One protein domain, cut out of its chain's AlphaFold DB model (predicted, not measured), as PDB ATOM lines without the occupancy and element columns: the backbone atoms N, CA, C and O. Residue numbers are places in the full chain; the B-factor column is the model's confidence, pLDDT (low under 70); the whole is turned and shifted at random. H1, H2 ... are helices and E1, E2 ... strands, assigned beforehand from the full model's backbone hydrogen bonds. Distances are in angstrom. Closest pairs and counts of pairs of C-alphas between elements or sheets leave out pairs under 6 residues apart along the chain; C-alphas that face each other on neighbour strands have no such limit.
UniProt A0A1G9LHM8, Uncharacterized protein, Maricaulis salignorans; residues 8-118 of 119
ATOM      1  N   ALA A   8      17.034 -13.611 -32.727       98.69
ATOM      2  CA  ALA A   8      17.675 -14.497 -31.762       98.69
ATOM      3  C   ALA A   8      16.972 -14.413 -30.406       98.69
ATOM      4  O   ALA A   8      16.780 -13.321 -29.874       98.69
ATOM      5  N   TRP A   9      16.652 -15.556 -29.812       98.69
ATOM      6  CA  TRP A   9      15.990 -15.641 -28.512       98.69
ATOM      7  C   TRP A   9      16.797 -16.501 -27.547       98.69
ATOM      8  O   TRP A   9      17.307 -17.549 -27.943       98.69
ATOM      9  N   SER A  10      16.867 -16.094 -26.279       98.38
ATOM     10  CA  SER A  10      17.297 -17.004 -25.217       98.38
ATOM     11  C   SER A  10      16.269 -18.117 -25.036       98.38
ATOM     12  O   SER A  10      15.065 -17.927 -25.269       98.38
ATOM     13  N   ILE A  11      16.758 -19.284 -24.627       98.31
ATOM     14  CA  ILE A  11      15.953 -20.495 -24.488       98.31
ATOM     15  C   ILE A  11      15.615 -20.705 -23.013       98.31
ATOM     16  O   ILE A  11      16.494 -20.790 -22.157       98.31
ATOM     17  N   ARG A  12      14.318 -20.788 -22.715       97.38
ATOM     18  CA  ARG A  12      13.797 -21.148 -21.396       97.38
ATOM     19  C   ARG A  12      14.267 -22.553 -21.014       97.38
ATOM     20  O   ARG A  12      14.234 -23.454 -21.846       97.38
ATOM     21  N   ASP A  13      14.656 -22.717 -19.751       95.44
ATOM     22  CA  ASP A  13      15.050 -23.998 -19.148       95.44
ATOM     23  C   ASP A  13      16.235 -24.696 -19.850       95.44
ATOM     24  O   ASP A  13      16.416 -25.905 -19.721       95.44
ATOM     25  N   SER A  14      17.062 -23.938 -20.582       93.44
ATOM     26  CA  SER A  14      18.326 -24.442 -21.126       93.44
ATOM     27  C   SER A  14      19.332 -24.723 -20.006       93.44
ATOM     28  O   SER A  14      19.470 -23.923 -19.078       93.44
ATOM     29  N   SER A  15      20.072 -25.830 -20.114       88.81
ATOM     30  CA  SER A  15      21.217 -26.117 -19.239       88.81
ATOM     31  C   SER A  15      22.421 -25.226 -19.539       88.81
ATOM     32  O   SER A  15      23.210 -24.945 -18.640       88.81
ATOM     33  N   GLU A  16      22.551 -24.773 -20.788       93.38
ATOM     34  CA  GLU A  16      23.587 -23.837 -21.213       93.38
ATOM     35  C   GLU A  16      23.046 -22.398 -21.156       93.38
ATOM     36  O   GLU A  16      22.067 -22.092 -21.850       93.38
ATOM     37  N   PRO A  17      23.652 -21.500 -20.356       90.19
ATOM     38  CA  PRO A  17      23.128 -20.149 -20.136       90.19
ATOM     39  C   PRO A  17      23.196 -19.265 -21.389       90.19
ATOM     40  O   PRO A  17      22.361 -18.379 -21.556       90.19
ATOM     41  N   ASP A  18      24.153 -19.536 -22.279       94.50
ATOM     42  CA  ASP A  18      24.361 -18.797 -23.528       94.50
ATOM     43  C   ASP A  18      23.677 -19.462 -24.737       94.50
ATOM     44  O   ASP A  18      23.913 -19.067 -25.887       94.50
ATOM     45  N   ALA A  19      22.832 -20.472 -24.498       97.38
ATOM     46  CA  ALA A  19      22.055 -21.104 -25.552       97.38
ATOM     47  C   ALA A  19      21.044 -20.122 -26.144       97.38
ATOM     48  O   ALA A  19      20.272 -19.460 -25.437       97.38
ATOM     49  N   ARG A  20      21.001 -20.070 -27.475       98.38
ATOM     50  CA  ARG A  20      20.065 -19.203 -28.193       98.38
ATOM     51  C   ARG A  20      19.543 -19.845 -29.464       98.38
ATOM     52  O   ARG A  20      20.283 -20.508 -30.190       98.38
ATOM     53  N   ALA A  21      18.277 -19.579 -29.752       98.69
ATOM     54  CA  ALA A  21      17.611 -19.988 -30.977       98.69
ATOM     55  C   ALA A  21      17.542 -18.810 -31.950       98.69
ATOM     56  O   ALA A  21      17.027 -17.749 -31.594       98.69
ATOM     57  N   VAL A  22      18.028 -18.997 -33.176       98.81
ATOM     58  CA  VAL A  22      17.931 -18.013 -34.262       98.81
ATOM     59  C   VAL A  22      16.947 -18.514 -35.305       98.81
ATOM     60  O   VAL A  22      17.096 -19.623 -35.812       98.81
ATOM     61  N   ILE A  23      15.943 -17.702 -35.632       98.81
ATOM     62  CA  ILE A  23      14.922 -18.046 -36.627       98.81
ATOM     63  C   ILE A  23      15.456 -17.738 -38.028       98.81
ATOM     64  O   ILE A  23      15.555 -16.571 -38.403       98.81
ATOM     65  N   GLY A  24      15.744 -18.768 -38.823       98.56
ATOM     66  CA  GLY A  24      16.178 -18.606 -40.215       98.56
ATOM     67  C   GLY A  24      15.026 -18.575 -41.215       98.56
ATOM     68  O   GLY A  24      15.092 -17.870 -42.219       98.56
ATOM     69  N   ARG A  25      13.935 -19.295 -40.937       98.56
ATOM     70  CA  ARG A  25      12.751 -19.338 -41.807       98.56
ATOM     71  C   ARG A  25      11.483 -19.616 -41.003       98.56
ATOM     72  O   ARG A  25      11.515 -20.321 -39.998       98.56
ATOM     73  N   ILE A  26      10.370 -19.051 -41.464       98.31
ATOM     74  CA  ILE A  26       9.020 -19.350 -40.979       98.31
ATOM     75  C   ILE A  26       8.162 -19.636 -42.206       98.31
ATOM     76  O   ILE A  26       8.034 -18.762 -43.064       98.31
ATOM     77  N   GLU A  27       7.565 -20.820 -42.290       97.00
ATOM     78  CA  GLU A  27       6.691 -21.177 -43.410       97.00
ATOM     79  C   GLU A  27       5.565 -22.124 -43.004       97.00
ATOM     80  O   GLU A  27       5.601 -22.731 -41.936       97.00
ATOM     81  N   ALA A  28       4.535 -22.205 -43.845       96.62
ATOM     82  CA  ALA A  28       3.520 -23.243 -43.743       96.62
ATOM     83  C   ALA A  28       4.032 -24.486 -44.481       96.62
ATOM     84  O   ALA A  28       4.212 -24.432 -45.697       96.62
ATOM     85  N   ALA A  29       4.261 -25.575 -43.752       92.94
ATOM     86  CA  ALA A  29       4.734 -26.839 -44.308       92.94
ATOM     87  C   ALA A  29       3.546 -27.631 -44.874       92.94
ATOM     88  O   ALA A  29       2.600 -27.952 -44.147       92.94
ATOM     89  N   ALA A  30       3.556 -27.916 -46.176       89.88
ATOM     90  CA  ALA A  30       2.455 -28.603 -46.857       89.88
ATOM     91  C   ALA A  30       2.334 -30.070 -46.414       89.88
ATOM     92  O   ALA A  30       1.233 -30.594 -46.279       89.88
ATOM     93  N   GLU A  31       3.471 -30.699 -46.140       89.19
ATOM     94  CA  GLU A  31       3.636 -32.040 -45.587       89.19
ATOM     95  C   GLU A  31       3.124 -32.173 -44.141       89.19
ATOM     96  O   GLU A  31       2.896 -33.285 -43.675       89.19
ATOM     97  N   LEU A  32       2.889 -31.047 -43.454       91.25
ATOM     98  CA  LEU A  32       2.296 -30.974 -42.115       91.25
ATOM     99  C   LEU A  32       0.933 -30.267 -42.137       91.25
ATOM    100  O   LEU A  32       0.637 -29.448 -41.268       91.25
ATOM    101  N   ASP A  33       0.114 -30.529 -43.158       92.75
ATOM    102  CA  ASP A  33      -1.242 -29.975 -43.304       92.75
ATOM    103  C   ASP A  33      -1.299 -28.430 -43.222       92.75
ATOM    104  O   ASP A  33      -2.272 -27.835 -42.750       92.75
ATOM    105  N   GLY A  34      -0.239 -27.751 -43.673       93.56
ATOM    106  CA  GLY A  34      -0.121 -26.292 -43.632       93.56
ATOM    107  C   GLY A  34       0.243 -25.724 -42.257       93.56
ATOM    108  O   GLY A  34       0.105 -24.516 -42.038       93.56
ATOM    109  N   GLN A  35       0.702 -26.557 -41.320       95.81
ATOM    110  CA  GLN A  35       1.182 -26.102 -40.021       95.81
ATOM    111  C   GLN A  35       2.362 -25.133 -40.181       95.81
ATOM    112  O   GLN A  35       3.254 -25.334 -41.004       95.81
ATOM    113  N   ILE A  36       2.380 -24.075 -39.364       97.50
ATOM    114  CA  ILE A  36       3.497 -23.128 -39.346       97.50
ATOM    115  C   ILE A  36       4.696 -23.746 -38.625       97.50
ATOM    116  O   ILE A  36       4.630 -24.024 -37.420       97.50
ATOM    117  N   VAL A  37       5.798 -23.872 -39.359       98.19
ATOM    118  CA  VAL A  37       7.090 -24.371 -38.896       98.19
ATOM    119  C   VAL A  37       8.091 -23.225 -38.812       98.19
ATOM    120  O   VAL A  37       8.149 -22.329 -39.655       98.19
ATOM    121  N   PHE A  38       8.864 -23.249 -37.738       98.56
ATOM    122  CA  PHE A  38       9.963 -22.354 -37.440       98.56
ATOM    123  C   PHE A  38      11.249 -23.145 -37.634       98.56
ATOM    124  O   PHE A  38      11.541 -24.053 -36.862       98.56
ATOM    125  N   HIS A  39      12.014 -22.809 -38.663       98.56
ATOM    126  CA  HIS A  39      13.314 -23.418 -38.906       98.56
ATOM    127  C   HIS A  39      14.377 -22.574 -38.227       98.56
ATOM    128  O   HIS A  39      14.514 -21.376 -38.512       98.56
ATOM    129  N   CYS A  40      15.121 -23.200 -37.325       98.62
ATOM    130  CA  CYS A  40      16.048 -22.504 -36.457       98.62
ATOM    131  C   CYS A  40      17.458 -23.080 -36.541       98.62
ATOM    132  O   CYS A  40      17.640 -24.265 -36.800       98.62
ATOM    133  N   THR A  41      18.442 -22.238 -36.249       98.75
ATOM    134  CA  THR A  41      19.732 -22.688 -35.718       98.75
ATOM    135  C   THR A  41      19.683 -22.569 -34.202       98.75
ATOM    136  O   THR A  41      19.196 -21.559 -33.686       98.75
ATOM    137  N   ILE A  42      20.228 -23.552 -33.486       98.25
ATOM    138  CA  ILE A  42      20.479 -23.433 -32.046       98.25
ATOM    139  C   ILE A  42      21.981 -23.350 -31.818       98.25
ATOM    140  O   ILE A  42      22.709 -24.295 -32.114       98.25
ATOM    141  N   PHE A  43      22.431 -22.222 -31.280       97.94
ATOM    142  CA  PHE A  43      23.821 -22.023 -30.884       97.94
ATOM    143  C   PHE A  43      24.017 -22.380 -29.417       97.94
ATOM    144  O   PHE A  43      23.119 -22.130 -28.608       97.94
ATOM    145  N   ASN A  44      25.210 -22.884 -29.091       95.69
ATOM    146  CA  ASN A  44      25.639 -23.210 -27.730       95.69
ATOM    147  C   ASN A  44      24.625 -24.113 -27.016       95.69
ATOM    148  O   ASN A  44      24.242 -23.857 -25.881       95.69
ATOM    149  N   ALA A  45      24.120 -25.123 -27.729       91.69
ATOM    150  CA  ALA A  45      23.007 -25.940 -27.264       91.69
ATOM    151  C   ALA A  45      23.394 -26.832 -26.078       91.69
ATOM    152  O   ALA A  45      22.580 -27.066 -25.188       91.69
ATOM    153  N   ALA A  46      24.628 -27.334 -26.090       90.50
ATOM    154  CA  ALA A  46      25.219 -28.133 -25.028       90.50
ATOM    155  C   ALA A  46      26.740 -28.118 -25.151       90.50
ATOM    156  O   ALA A  46      27.266 -28.046 -26.261       90.50
ATOM    157  N   THR A  47      27.433 -28.261 -24.031       89.44
ATOM    158  CA  THR A  47      28.852 -28.610 -24.016       89.44
ATOM    159  C   THR A  47      28.995 -30.128 -24.107       89.44
ATOM    160  O   THR A  47      28.528 -30.857 -23.228       89.44
ATOM    161  N   VAL A  48      29.631 -30.619 -25.167       85.06
ATOM    162  CA  VAL A  48      29.872 -32.050 -25.400       85.06
ATOM    163  C   VAL A  48      31.366 -32.318 -25.524       85.06
ATOM    164  O   VAL A  48      32.092 -31.510 -26.086       85.06
ATOM    165  N   ASP A  49      31.836 -33.447 -24.996       84.31
ATOM    166  CA  ASP A  49      33.216 -33.901 -25.185       84.31
ATOM    167  C   ASP A  49      33.215 -35.089 -26.148       84.31
ATOM    168  O   ASP A  49      32.720 -36.169 -25.818       84.31
ATOM    169  N   MET A  50      33.736 -34.857 -27.353       78.00
ATOM    170  CA  MET A  50      33.836 -35.857 -28.420       78.00
ATOM    171  C   MET A  50      35.236 -36.495 -28.495       78.00
ATOM    172  O   MET A  50      35.551 -37.181 -29.465       78.00
ATOM    173  N   GLY A  51      36.082 -36.293 -27.476       79.44
ATOM    174  CA  GLY A  51      37.431 -36.859 -27.377       79.44
ATOM    175  C   GLY A  51      38.568 -35.881 -27.688       79.44
ATOM    176  O   GLY A  51      39.728 -36.211 -27.441       79.44
ATOM    177  N   GLU A  52      38.253 -34.679 -28.175       80.06
ATOM    178  CA  GLU A  52      39.213 -33.582 -28.407       80.06
ATOM    179  C   GLU A  52      39.085 -32.457 -27.360       80.06
ATOM    180  O   GLU A  52      39.825 -31.472 -27.395       80.06
ATOM    181  N   GLY A  53      38.196 -32.639 -26.379       82.44
ATOM    182  CA  GLY A  53      37.858 -31.662 -25.353       82.44
ATOM    183  C   GLY A  53      36.413 -31.165 -25.469       82.44
ATOM    184  O   GLY A  53      35.694 -31.525 -26.402       82.44
ATOM    185  N   PRO A  54      35.963 -30.355 -24.495       85.00
ATOM    186  CA  PRO A  54      34.608 -29.824 -24.479       85.00
ATOM    187  C   PRO A  54      34.401 -28.799 -25.600       85.00
ATOM    188  O   PRO A  54      35.076 -27.770 -25.646       85.00
ATOM    189  N   GLU A  55      33.409 -29.048 -26.447       87.25
ATOM    190  CA  GLU A  55      32.973 -28.154 -27.514       87.25
ATOM    191  C   GLU A  55      31.498 -27.784 -27.366       87.25
ATOM    192  O   GLU A  55      30.673 -28.560 -26.878       87.25
ATOM    193  N   LEU A  56      31.161 -26.574 -27.812       89.88
ATOM    194  CA  LEU A  56      29.784 -26.106 -27.856       89.88
ATOM    195  C   LEU A  56      29.097 -26.654 -29.102       89.88
ATOM    196  O   LEU A  56      29.427 -26.293 -30.232       89.88
ATOM    197  N   LEU A  57      28.093 -27.493 -28.882       92.38
ATOM    198  CA  LEU A  57      27.276 -28.057 -29.939       92.38
ATOM    199  C   LEU A  57      26.392 -26.978 -30.575       92.38
ATOM    200  O   LEU A  57      25.712 -26.206 -29.888       92.38
ATOM    201  N   VAL A  58      26.355 -26.979 -31.905       95.31
ATOM    202  CA  VAL A  58      25.454 -26.153 -32.712       95.31
ATOM    203  C   VAL A  58      24.547 -27.066 -33.525       95.31
ATOM    204  O   VAL A  58      25.023 -27.875 -34.319       95.31
ATOM    205  N   PHE A  59      23.233 -26.900 -33.382       96.00
ATOM    206  CA  PHE A  59      22.270 -27.507 -34.299       96.00
ATOM    207  C   PHE A  59      22.096 -26.568 -35.489       96.00
ATOM    208  O   PHE A  59      21.446 -25.526 -35.367       96.00
ATOM    209  N   GLY A  60      22.715 -26.916 -36.620       97.06
ATOM    210  CA  GLY A  60      22.747 -26.074 -37.821       97.06
ATOM    211  C   GLY A  60      21.356 -25.757 -38.369       97.06
ATOM    212  O   GLY A  60      21.065 -24.598 -38.663       97.06
ATOM    213  N   HIS A  61      20.483 -26.763 -38.411       98.00
ATOM    214  CA  HIS A  61      19.070 -26.644 -38.753       98.00
ATOM    215  C   HIS A  61      18.248 -27.573 -37.860       98.00
ATOM    216  O   HIS A  61      18.585 -28.743 -37.693       98.00
ATOM    217  N   ILE A  62      17.182 -27.037 -37.270       97.81
ATOM    218  CA  ILE A  62      16.206 -27.809 -36.507       97.81
ATOM    219  C   ILE A  62      14.808 -27.158 -36.616       97.81
ATOM    220  O   ILE A  62      14.661 -25.957 -36.356       97.81
ATOM    221  N   PRO A  63      13.774 -27.905 -37.048       98.25
ATOM    222  CA  PRO A  63      12.420 -27.387 -37.236       98.25
ATOM    223  C   PRO A  63      11.557 -27.527 -35.974       98.25
ATOM    224  O   PRO A  63      11.445 -28.607 -35.402       98.25
ATOM    225  N   PHE A  64      10.857 -26.465 -35.585       98.56
ATOM    226  CA  PHE A  64       9.903 -26.463 -34.474       98.56
ATOM    227  C   PHE A  64       8.519 -26.021 -34.931       98.56
ATOM    228  O   PHE A  64       8.369 -25.136 -35.771       98.56
ATOM    229  N   THR A  65       7.482 -26.577 -34.318       97.94
ATOM    230  CA  THR A  65       6.144 -25.986 -34.417       97.94
ATOM    231  C   THR A  65       6.129 -24.606 -33.753       97.94
ATOM    232  O   THR A  65       6.892 -24.330 -32.821       97.94
ATOM    233  N   ARG A  66       5.218 -23.731 -34.194       96.81
ATOM    234  CA  ARG A  66       5.041 -22.400 -33.592       96.81
ATOM    235  C   ARG A  66       4.869 -22.448 -32.070       96.81
ATOM    236  O   ARG A  66       5.462 -21.626 -31.373       96.81
ATOM    237  N   ASP A  67       4.055 -23.372 -31.569       96.94
ATOM    238  CA  ASP A  67       3.720 -23.448 -30.145       96.94
ATOM    239  C   ASP A  67       4.914 -23.931 -29.315       96.94
ATOM    240  O   ASP A  67       5.204 -23.354 -28.266       96.94
ATOM    241  N   ALA A  68       5.673 -24.904 -29.829       98.25
ATOM    242  CA  ALA A  68       6.925 -25.351 -29.223       98.25
ATOM    243  C   ALA A  68       7.956 -24.217 -29.131       98.25
ATOM    244  O   ALA A  68       8.534 -23.978 -28.065       98.25
ATOM    245  N   PHE A  69       8.147 -23.466 -30.221       98.50
ATOM    246  CA  PHE A  69       9.047 -22.315 -30.221       98.50
ATOM    247  C   PHE A  69       8.573 -21.243 -29.229       98.50
ATOM    248  O   PHE A  69       9.358 -20.743 -28.424       98.50
ATOM    249  N   ALA A  70       7.276 -20.927 -29.228       97.88
ATOM    250  CA  ALA A  70       6.692 -19.921 -28.346       97.88
ATOM    251  C   ALA A  70       6.801 -20.281 -26.856       97.88
ATOM    252  O   ALA A  70       7.021 -19.392 -26.035       97.88
ATOM    253  N   ALA A  71       6.676 -21.563 -26.505       97.69
ATOM    254  CA  ALA A  71       6.879 -22.045 -25.139       97.69
ATOM    255  C   ALA A  71       8.347 -21.921 -24.683       97.69
ATOM    256  O   ALA A  71       8.620 -21.794 -23.488       97.69
ATOM    257  N   SER A  72       9.280 -21.918 -25.639       98.25
ATOM    258  CA  SER A  72      10.725 -21.958 -25.393       98.25
ATOM    259  C   SER A  72      11.384 -20.583 -25.391       98.25
ATOM    260  O   SER A  72      12.295 -20.348 -24.605       98.25
ATOM    261  N   ALA A  73      10.953 -19.668 -26.259       98.06
ATOM    262  CA  ALA A  73      11.550 -18.342 -26.373       98.06
ATOM    263  C   ALA A  73      11.282 -17.502 -25.110       98.06
ATOM    264  O   ALA A  73      10.128 -17.307 -24.716       98.06
ATOM    265  N   LEU A  74      12.346 -16.989 -24.482       97.31
ATOM    266  CA  LEU A  74      12.252 -16.220 -23.238       97.31
ATOM    267  C   LEU A  74      12.529 -14.725 -23.445       97.31
ATOM    268  O   LEU A  74      11.643 -13.898 -23.229       97.31
ATOM    269  N   THR A  75      13.740 -14.368 -23.873       97.81
ATOM    270  CA  THR A  75      14.170 -12.974 -24.060       97.81
ATOM    271  C   THR A  75      14.693 -12.776 -25.474       97.81
ATOM    272  O   THR A  75      15.483 -13.582 -25.958       97.81
ATOM    273  N   LEU A  76      14.262 -11.701 -26.138       98.31
ATOM    274  CA  LEU A  76      14.810 -11.298 -27.432       98.31
ATOM    275  C   LEU A  76      16.230 -10.776 -27.217       98.31
ATOM    276  O   LEU A  76      16.425  -9.831 -26.455       98.31
ATOM    277  N   LEU A  77      17.198 -11.394 -27.880       98.38
ATOM    278  CA  LEU A  77      18.611 -11.038 -27.788       98.38
ATOM    279  C   LEU A  77      19.051 -10.165 -28.966       98.38
ATOM    280  O   LEU A  77      19.872  -9.272 -28.791       98.38
ATOM    281  N   ASP A  78      18.502 -10.423 -30.157       98.25
ATOM    282  CA  ASP A  78      18.847  -9.724 -31.398       98.25
ATOM    283  C   ASP A  78      17.674  -9.782 -32.391       98.25
ATOM    284  O   ASP A  78      16.920 -10.754 -32.409       98.25
ATOM    285  N   GLU A  79      17.530  -8.761 -33.233       97.94
ATOM    286  CA  GLU A  79      16.548  -8.703 -34.322       97.94
ATOM    287  C   GLU A  79      17.131  -9.036 -35.704       97.94
ATOM    288  O   GLU A  79      16.361  -9.180 -36.657       97.94
ATOM    289  N   LYS A  80      18.463  -9.118 -35.839       97.62
ATOM    290  CA  LYS A  80      19.173  -9.323 -37.115       97.62
ATOM    291  C   LYS A  80      20.311 -10.344 -37.003       97.62
ATOM    292  O   LYS A  80      21.363 -10.171 -37.613       97.62
ATOM    293  N   ALA A  81      20.104 -11.395 -36.223       98.31
ATOM    294  CA  ALA A  81      21.039 -12.500 -36.122       98.31
ATOM    295  C   ALA A  81      21.034 -13.367 -37.387       98.31
ATOM    296  O   ALA A  81      19.992 -13.612 -37.998       98.31
ATOM    297  N   GLU A  82      22.213 -13.878 -37.727       98.31
ATOM    298  CA  GLU A  82      22.408 -14.854 -38.796       98.31
ATOM    299  C   GLU A  82      22.344 -16.283 -38.239       98.31
ATOM    300  O   GLU A  82      22.703 -16.548 -37.086       98.31
ATOM    301  N   THR A  83      21.856 -17.209 -39.060       98.56
ATOM    302  CA  THR A  83      21.887 -18.650 -38.786       98.56
ATOM    303  C   THR A  83      23.288 -19.227 -38.997       98.56
ATOM    304  O   THR A  83      24.190 -18.560 -39.502       98.56
ATOM    305  N   ALA A  84      23.504 -20.480 -38.587       97.88
ATOM    306  CA  ALA A  84      24.763 -21.166 -38.870       97.88
ATOM    307  C   ALA A  84      24.936 -21.410 -40.378       97.88
ATOM    308  O   ALA A  84      23.958 -21.572 -41.103       97.88
ATOM    309  N   ALA A  85      26.186 -21.531 -40.834       97.38
ATOM    310  CA  ALA A  85      26.504 -21.779 -42.244       97.38
ATOM    311  C   ALA A  85      25.817 -23.037 -42.818       97.38
ATOM    312  O   ALA A  85      25.452 -23.056 -43.988       97.38
ATOM    313  N   ALA A  86      25.599 -24.063 -41.989       95.50
ATOM    314  CA  ALA A  86      24.938 -25.312 -42.379       95.50
ATOM    315  C   ALA A  86      23.396 -25.224 -42.439       95.50
ATOM    316  O   ALA A  86      22.736 -26.224 -42.717       95.50
ATOM    317  N   PHE A  87      22.799 -24.063 -42.146       98.56
ATOM    318  CA  PHE A  87      21.346 -23.923 -42.041       98.56
ATOM    319  C   PHE A  87      20.621 -24.232 -43.352       98.56
ATOM    320  O   PHE A  87      19.672 -25.014 -43.352       98.56
ATOM    321  N   ASP A  88      21.065 -23.628 -44.458       98.31
ATOM    322  CA  ASP A  88      20.395 -23.780 -45.754       98.31
ATOM    323  C   ASP A  88      20.464 -25.227 -46.246       98.31
ATOM    324  O   ASP A  88      19.459 -25.772 -46.694       98.31
ATOM    325  N   GLU A  89      21.623 -25.875 -46.104       98.12
ATOM    326  CA  GLU A  89      21.790 -27.289 -46.448       98.12
ATOM    327  C   GLU A  89      20.819 -28.175 -45.654       98.12
ATOM    328  O   GLU A  89      20.073 -28.951 -46.253       98.12
ATOM    329  N   GLY A  90      20.768 -28.017 -44.327       97.75
ATOM    330  CA  GLY A  90      19.856 -28.789 -43.482       97.75
ATOM    331  C   GLY A  90      18.381 -28.519 -43.795       97.75
ATOM    332  O   GLY A  90      17.573 -29.446 -43.817       97.75
ATOM    333  N   TYR A  91      18.032 -27.272 -44.127       98.12
ATOM    334  CA  TYR A  91      16.685 -26.921 -44.574       98.12
ATOM    335  C   TYR A  91      16.285 -27.658 -45.854       98.12
ATOM    336  O   TYR A  91      15.202 -28.242 -45.900       98.12
ATOM    337  N   TYR A  92      17.139 -27.657 -46.878       97.75
ATOM    338  CA  TYR A  92      16.823 -28.340 -48.132       97.75
ATOM    339  C   TYR A  92      16.748 -29.857 -47.952       97.75
ATOM    340  O   TYR A  92      15.820 -30.471 -48.470       97.75
ATOM    341  N   GLN A  93      17.643 -30.451 -47.158       97.50
ATOM    342  CA  GLN A  93      17.579 -31.879 -46.822       97.50
ATOM    343  C   GLN A  93      16.270 -32.240 -46.106       97.50
ATOM    344  O   GLN A  93      15.626 -33.230 -46.447       97.50
ATOM    345  N   TRP A  94      15.850 -31.421 -45.138       96.38
ATOM    346  CA  TRP A  94      14.573 -31.588 -44.444       96.38
ATOM    347  C   TRP A  94      13.382 -31.510 -45.407       96.38
ATOM    348  O   TRP A  94      12.507 -32.376 -45.361       96.38
ATOM    349  N   ALA A  95      13.368 -30.514 -46.297       95.69
ATOM    350  CA  ALA A  95      12.280 -30.305 -47.248       95.69
ATOM    351  C   ALA A  95      12.191 -31.449 -48.275       95.69
ATOM    352  O   ALA A  95      11.104 -31.950 -48.556       95.69
ATOM    353  N   GLU A  96      13.329 -31.909 -48.808       96.44
ATOM    354  CA  GLU A  96      13.385 -33.057 -49.724       96.44
ATOM    355  C   GLU A  96      12.911 -34.355 -49.059       96.44
ATOM    356  O   GLU A  96      12.272 -35.189 -49.705       96.44
ATOM    357  N   ALA A  97      13.185 -34.516 -47.764       96.25
ATOM    358  CA  ALA A  97      12.784 -35.679 -46.984       96.25
ATOM    359  C   ALA A  97      11.335 -35.621 -46.463       96.25
ATOM    360  O   ALA A  97      10.910 -36.574 -45.808       96.25
ATOM    361  N   LEU A  98      10.582 -34.544 -46.733       95.00
ATOM    362  CA  LEU A  98       9.259 -34.285 -46.140       95.00
ATOM    363  C   LEU A  98       9.300 -34.375 -44.605       95.00
ATOM    364  O   LEU A  98       8.512 -35.085 -43.974       95.00
ATOM    365  N   GLY A  99      10.299 -33.726 -44.008       92.69
ATOM    366  CA  GLY A  99      10.590 -33.854 -42.591       92.69
ATOM    367  C   GLY A  99       9.485 -33.309 -41.678       92.69
ATOM    368  O   GLY A  99       8.721 -32.409 -42.014       92.69
ATOM    369  N   GLY A 100       9.431 -33.838 -40.455       96.00
ATOM    370  CA  GLY A 100       8.533 -33.339 -39.411       96.00
ATOM    371  C   GLY A 100       9.048 -32.076 -38.714       96.00
ATOM    372  O   GLY A 100      10.113 -31.552 -39.033       96.00
ATOM    373  N   ALA A 101       8.316 -31.618 -37.701       97.75
ATOM    374  CA  ALA A 101       8.746 -30.544 -36.808       97.75
ATOM    375  C   ALA A 101       8.618 -30.977 -35.343       97.75
ATOM    376  O   ALA A 101       7.666 -31.665 -34.968       97.75
ATOM    377  N   PHE A 102       9.546 -30.538 -34.494       97.94
ATOM    378  CA  PHE A 102       9.475 -30.785 -33.059       97.94
ATOM    379  C   PHE A 102       8.295 -30.019 -32.441       97.94
ATOM    380  O   PHE A 102       8.132 -28.807 -32.621       97.94
ATOM    381  N   ASN A 103       7.462 -30.736 -31.688       97.56
ATOM    382  CA  ASN A 103       6.300 -30.198 -30.971       97.56
ATOM    383  C   ASN A 103       6.521 -30.088 -29.449       97.56
ATOM    384  O   ASN A 103       5.587 -29.788 -28.709       97.56
ATOM    385  N   VAL A 104       7.757 -30.291 -28.995       98.19
ATOM    386  CA  VAL A 104       8.204 -30.135 -27.605       98.19
ATOM    387  C   VAL A 104       9.097 -28.896 -27.462       98.19
ATOM    388  O   VAL A 104       9.657 -28.443 -28.463       98.19
ATOM    389  N   PRO A 105       9.260 -28.329 -26.250       98.06
ATOM    390  CA  PRO A 105      10.157 -27.197 -26.033       98.06
ATOM    391  C   PRO A 105      11.593 -27.457 -26.516       98.06
ATOM    392  O   PRO A 105      12.081 -28.584 -26.456       98.06
ATOM    393  N   ILE A 106      12.297 -26.403 -26.937       98.12
ATOM    394  CA  ILE A 106      13.652 -26.469 -27.509       98.12
ATOM    395  C   ILE A 106      14.624 -27.177 -26.557       98.12
ATOM    396  O   ILE A 106      15.350 -28.065 -26.991       98.12
ATOM    397  N   ALA A 107      14.609 -26.840 -25.262       96.94
ATOM    398  CA  ALA A 107      15.472 -27.487 -24.272       96.94
ATOM    399  C   ALA A 107      15.222 -29.005 -24.177       96.94
ATOM    400  O   ALA A 107      16.168 -29.781 -24.074       96.94
ATOM    401  N   GLN A 108      13.959 -29.439 -24.282       97.31
ATOM    402  CA  GLN A 108      13.616 -30.863 -24.310       97.31
ATOM    403  C   GLN A 108      14.143 -31.531 -25.585       97.31
ATOM    404  O   GLN A 108      14.797 -32.562 -25.492       97.31
ATOM    405  N   ALA A 109      13.931 -30.923 -26.757       96.44
ATOM    406  CA  ALA A 109      14.410 -31.473 -28.027       96.44
ATOM    407  C   ALA A 109      15.943 -31.618 -28.068       96.44
ATOM    408  O   ALA A 109      16.448 -32.621 -28.568       96.44
ATOM    409  N   ILE A 110      16.684 -30.649 -27.513       94.75
ATOM    410  CA  ILE A 110      18.146 -30.737 -27.361       94.75
ATOM    411  C   ILE A 110      18.512 -31.944 -26.493       94.75
ATOM    412  O   ILE A 110      19.347 -32.752 -26.893       94.75
ATOM    413  N   ASN A 111      17.875 -32.092 -25.330       93.56
ATOM    414  CA  ASN A 111      18.144 -33.205 -24.421       93.56
ATOM    415  C   ASN A 111      17.856 -34.566 -25.067       93.56
ATOM    416  O   ASN A 111      18.679 -35.472 -24.952       93.56
ATOM    417  N   ASP A 112      16.735 -34.696 -25.777       93.75
ATOM    418  CA  ASP A 112      16.359 -35.929 -26.475       93.75
ATOM    419  C   ASP A 112      17.377 -36.272 -27.578       93.75
ATOM    420  O   ASP A 112      17.815 -37.417 -27.686       93.75
ATOM    421  N   ALA A 113      17.824 -35.276 -28.355       90.50
ATOM    422  CA  ALA A 113      18.838 -35.464 -29.392       90.50
ATOM    423  C   ALA A 113      20.192 -35.909 -28.814       90.50
ATOM    424  O   ALA A 113      20.846 -36.796 -29.362       90.50
ATOM    425  N   LEU A 114      20.605 -35.328 -27.684       89.12
ATOM    426  CA  LEU A 114      21.839 -35.711 -26.992       89.12
ATOM    427  C   LEU A 114      21.771 -37.120 -26.402       89.12
ATOM    428  O   LEU A 114      22.790 -37.803 -26.353       89.12
ATOM    429  N   GLN A 115      20.599 -37.544 -25.923       88.62
ATOM    430  CA  GLN A 115      20.394 -38.908 -25.441       88.62
ATOM    431  C   GLN A 115      20.474 -39.906 -26.595       88.62
ATOM    432  O   GLN A 115      21.249 -40.851 -26.509       88.62
ATOM    433  N   ALA A 116      19.773 -39.643 -27.700       86.75
ATOM    434  CA  ALA A 116      19.784 -40.515 -28.873       86.75
ATOM    435  C   ALA A 116      21.180 -40.678 -29.501       86.75
ATOM    436  O   ALA A 116      21.484 -41.729 -30.045       86.75
ATOM    437  N   ALA A 117      22.047 -39.662 -29.417       80.62
ATOM    438  CA  ALA A 117      23.421 -39.741 -29.922       80.62
ATOM    439  C   ALA A 117      24.359 -40.628 -29.074       80.62
ATOM    440  O   ALA A 117      25.495 -40.873 -29.482       80.62
ATOM    441  N   ARG A 118      23.929 -41.053 -27.879       76.56
ATOM    442  CA  ARG A 118      24.707 -41.911 -26.970       76.56
ATOM    443  C   ARG A 118      24.343 -43.395 -27.074       76.56
ATOM    444  O   ARG A 118      25.097 -44.206 -26.535       76.56
TER     445      ARG A 118
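This is residues 8 to 118 of the 119 residues of an uncharacterized protein of Maricaulis salignorans (UniProt A0A1G9LHM8). A strongly twisted, curled sheet of five strands wraps round the short helix H1, with H3 on the same face and H2 covering part of the opposite face. The small hairpin of E4 and E5 reaches out at one end of the longest axis, and the turn between E2 and E3 lies at the other. The printed part has 111 residues, with three named helices and seven named strands in the order E1 E2 E3 E4 E5 E6 H1 E7 H2 H3. The larger sheet runs E6 E3 E2 E1 E7 and is antiparallel throughout; the class is mixed, helices and strands. The whole is compact, with a radius of gyration of the C-alphas of 13.6 A and spans of 42 by 29 by 24 A.

Find C-alpha 8 at (17.675, -14.497, -31.762), where E1 begins and runs to residue 11. E2, residues 20 to 29, covers 23.5 A and bends by 61 degrees at Gly 24. E3, residues 35 to 43, is 24.8 A long. Next come E4, residues 47 to 49, and E5, residues 54 to 56. E5 runs on into E6, residues 59 to 65 and 16.2 A, across a break of 2 residues at 51 degrees. H1, residues 66 to 72, begins at C-alpha 66, (5.041, -22.400, -33.592), and E7 is residues 73 to 78. H2, residues 87 to 96, is 14.3 A long; H3, residues 106 to 116, is 15.4 A long and ends at C-alpha 116, (19.784, -40.515, -28.873).

Look first at the meander E1 E2 E3, each strand the antiparallel neighbour of the one before: N 9 and O 21 are 2.9 A apart, and N 22 and O 41 2.9 A, both within hydrogen-bond range. The edge strands add N 8 to O 78 at 2.9 A for E7 beside E1, and N 62 to O 40 at 2.8 A for E6 beside E3. In the hairpin E4 and E5, N 55 and O 48 are 2.8 A apart. The sheet curls round H1, whose closest C-alpha pair with E3 is Arg 66 and Ile 36, 6.0 A. H1 and H3 touch, about perpendicular at 88 degrees, with the C-alphas of Ser 72 and Ile 106 closest at 5.8 A. H3 is over E6 at a height over the sheet of 10.8 A. H2 is on the opposite face from H3, at a height of 8.2 A, over E6 and only just over E3, on which 3 of its C-alphas fall; its closest C-alphas with E6 are Phe 87 and His 61, 4.8 A. Every O i to N i+4 pair is within hydrogen-bond range in H1, H2 and H3.

The two C-alphas farthest apart are those of Asp 33 and Glu 52, 43.3 A. The printed part has no cut, and no link is long. The mean pLDDT of the printed part is 94.9, and no printed residue is under 70.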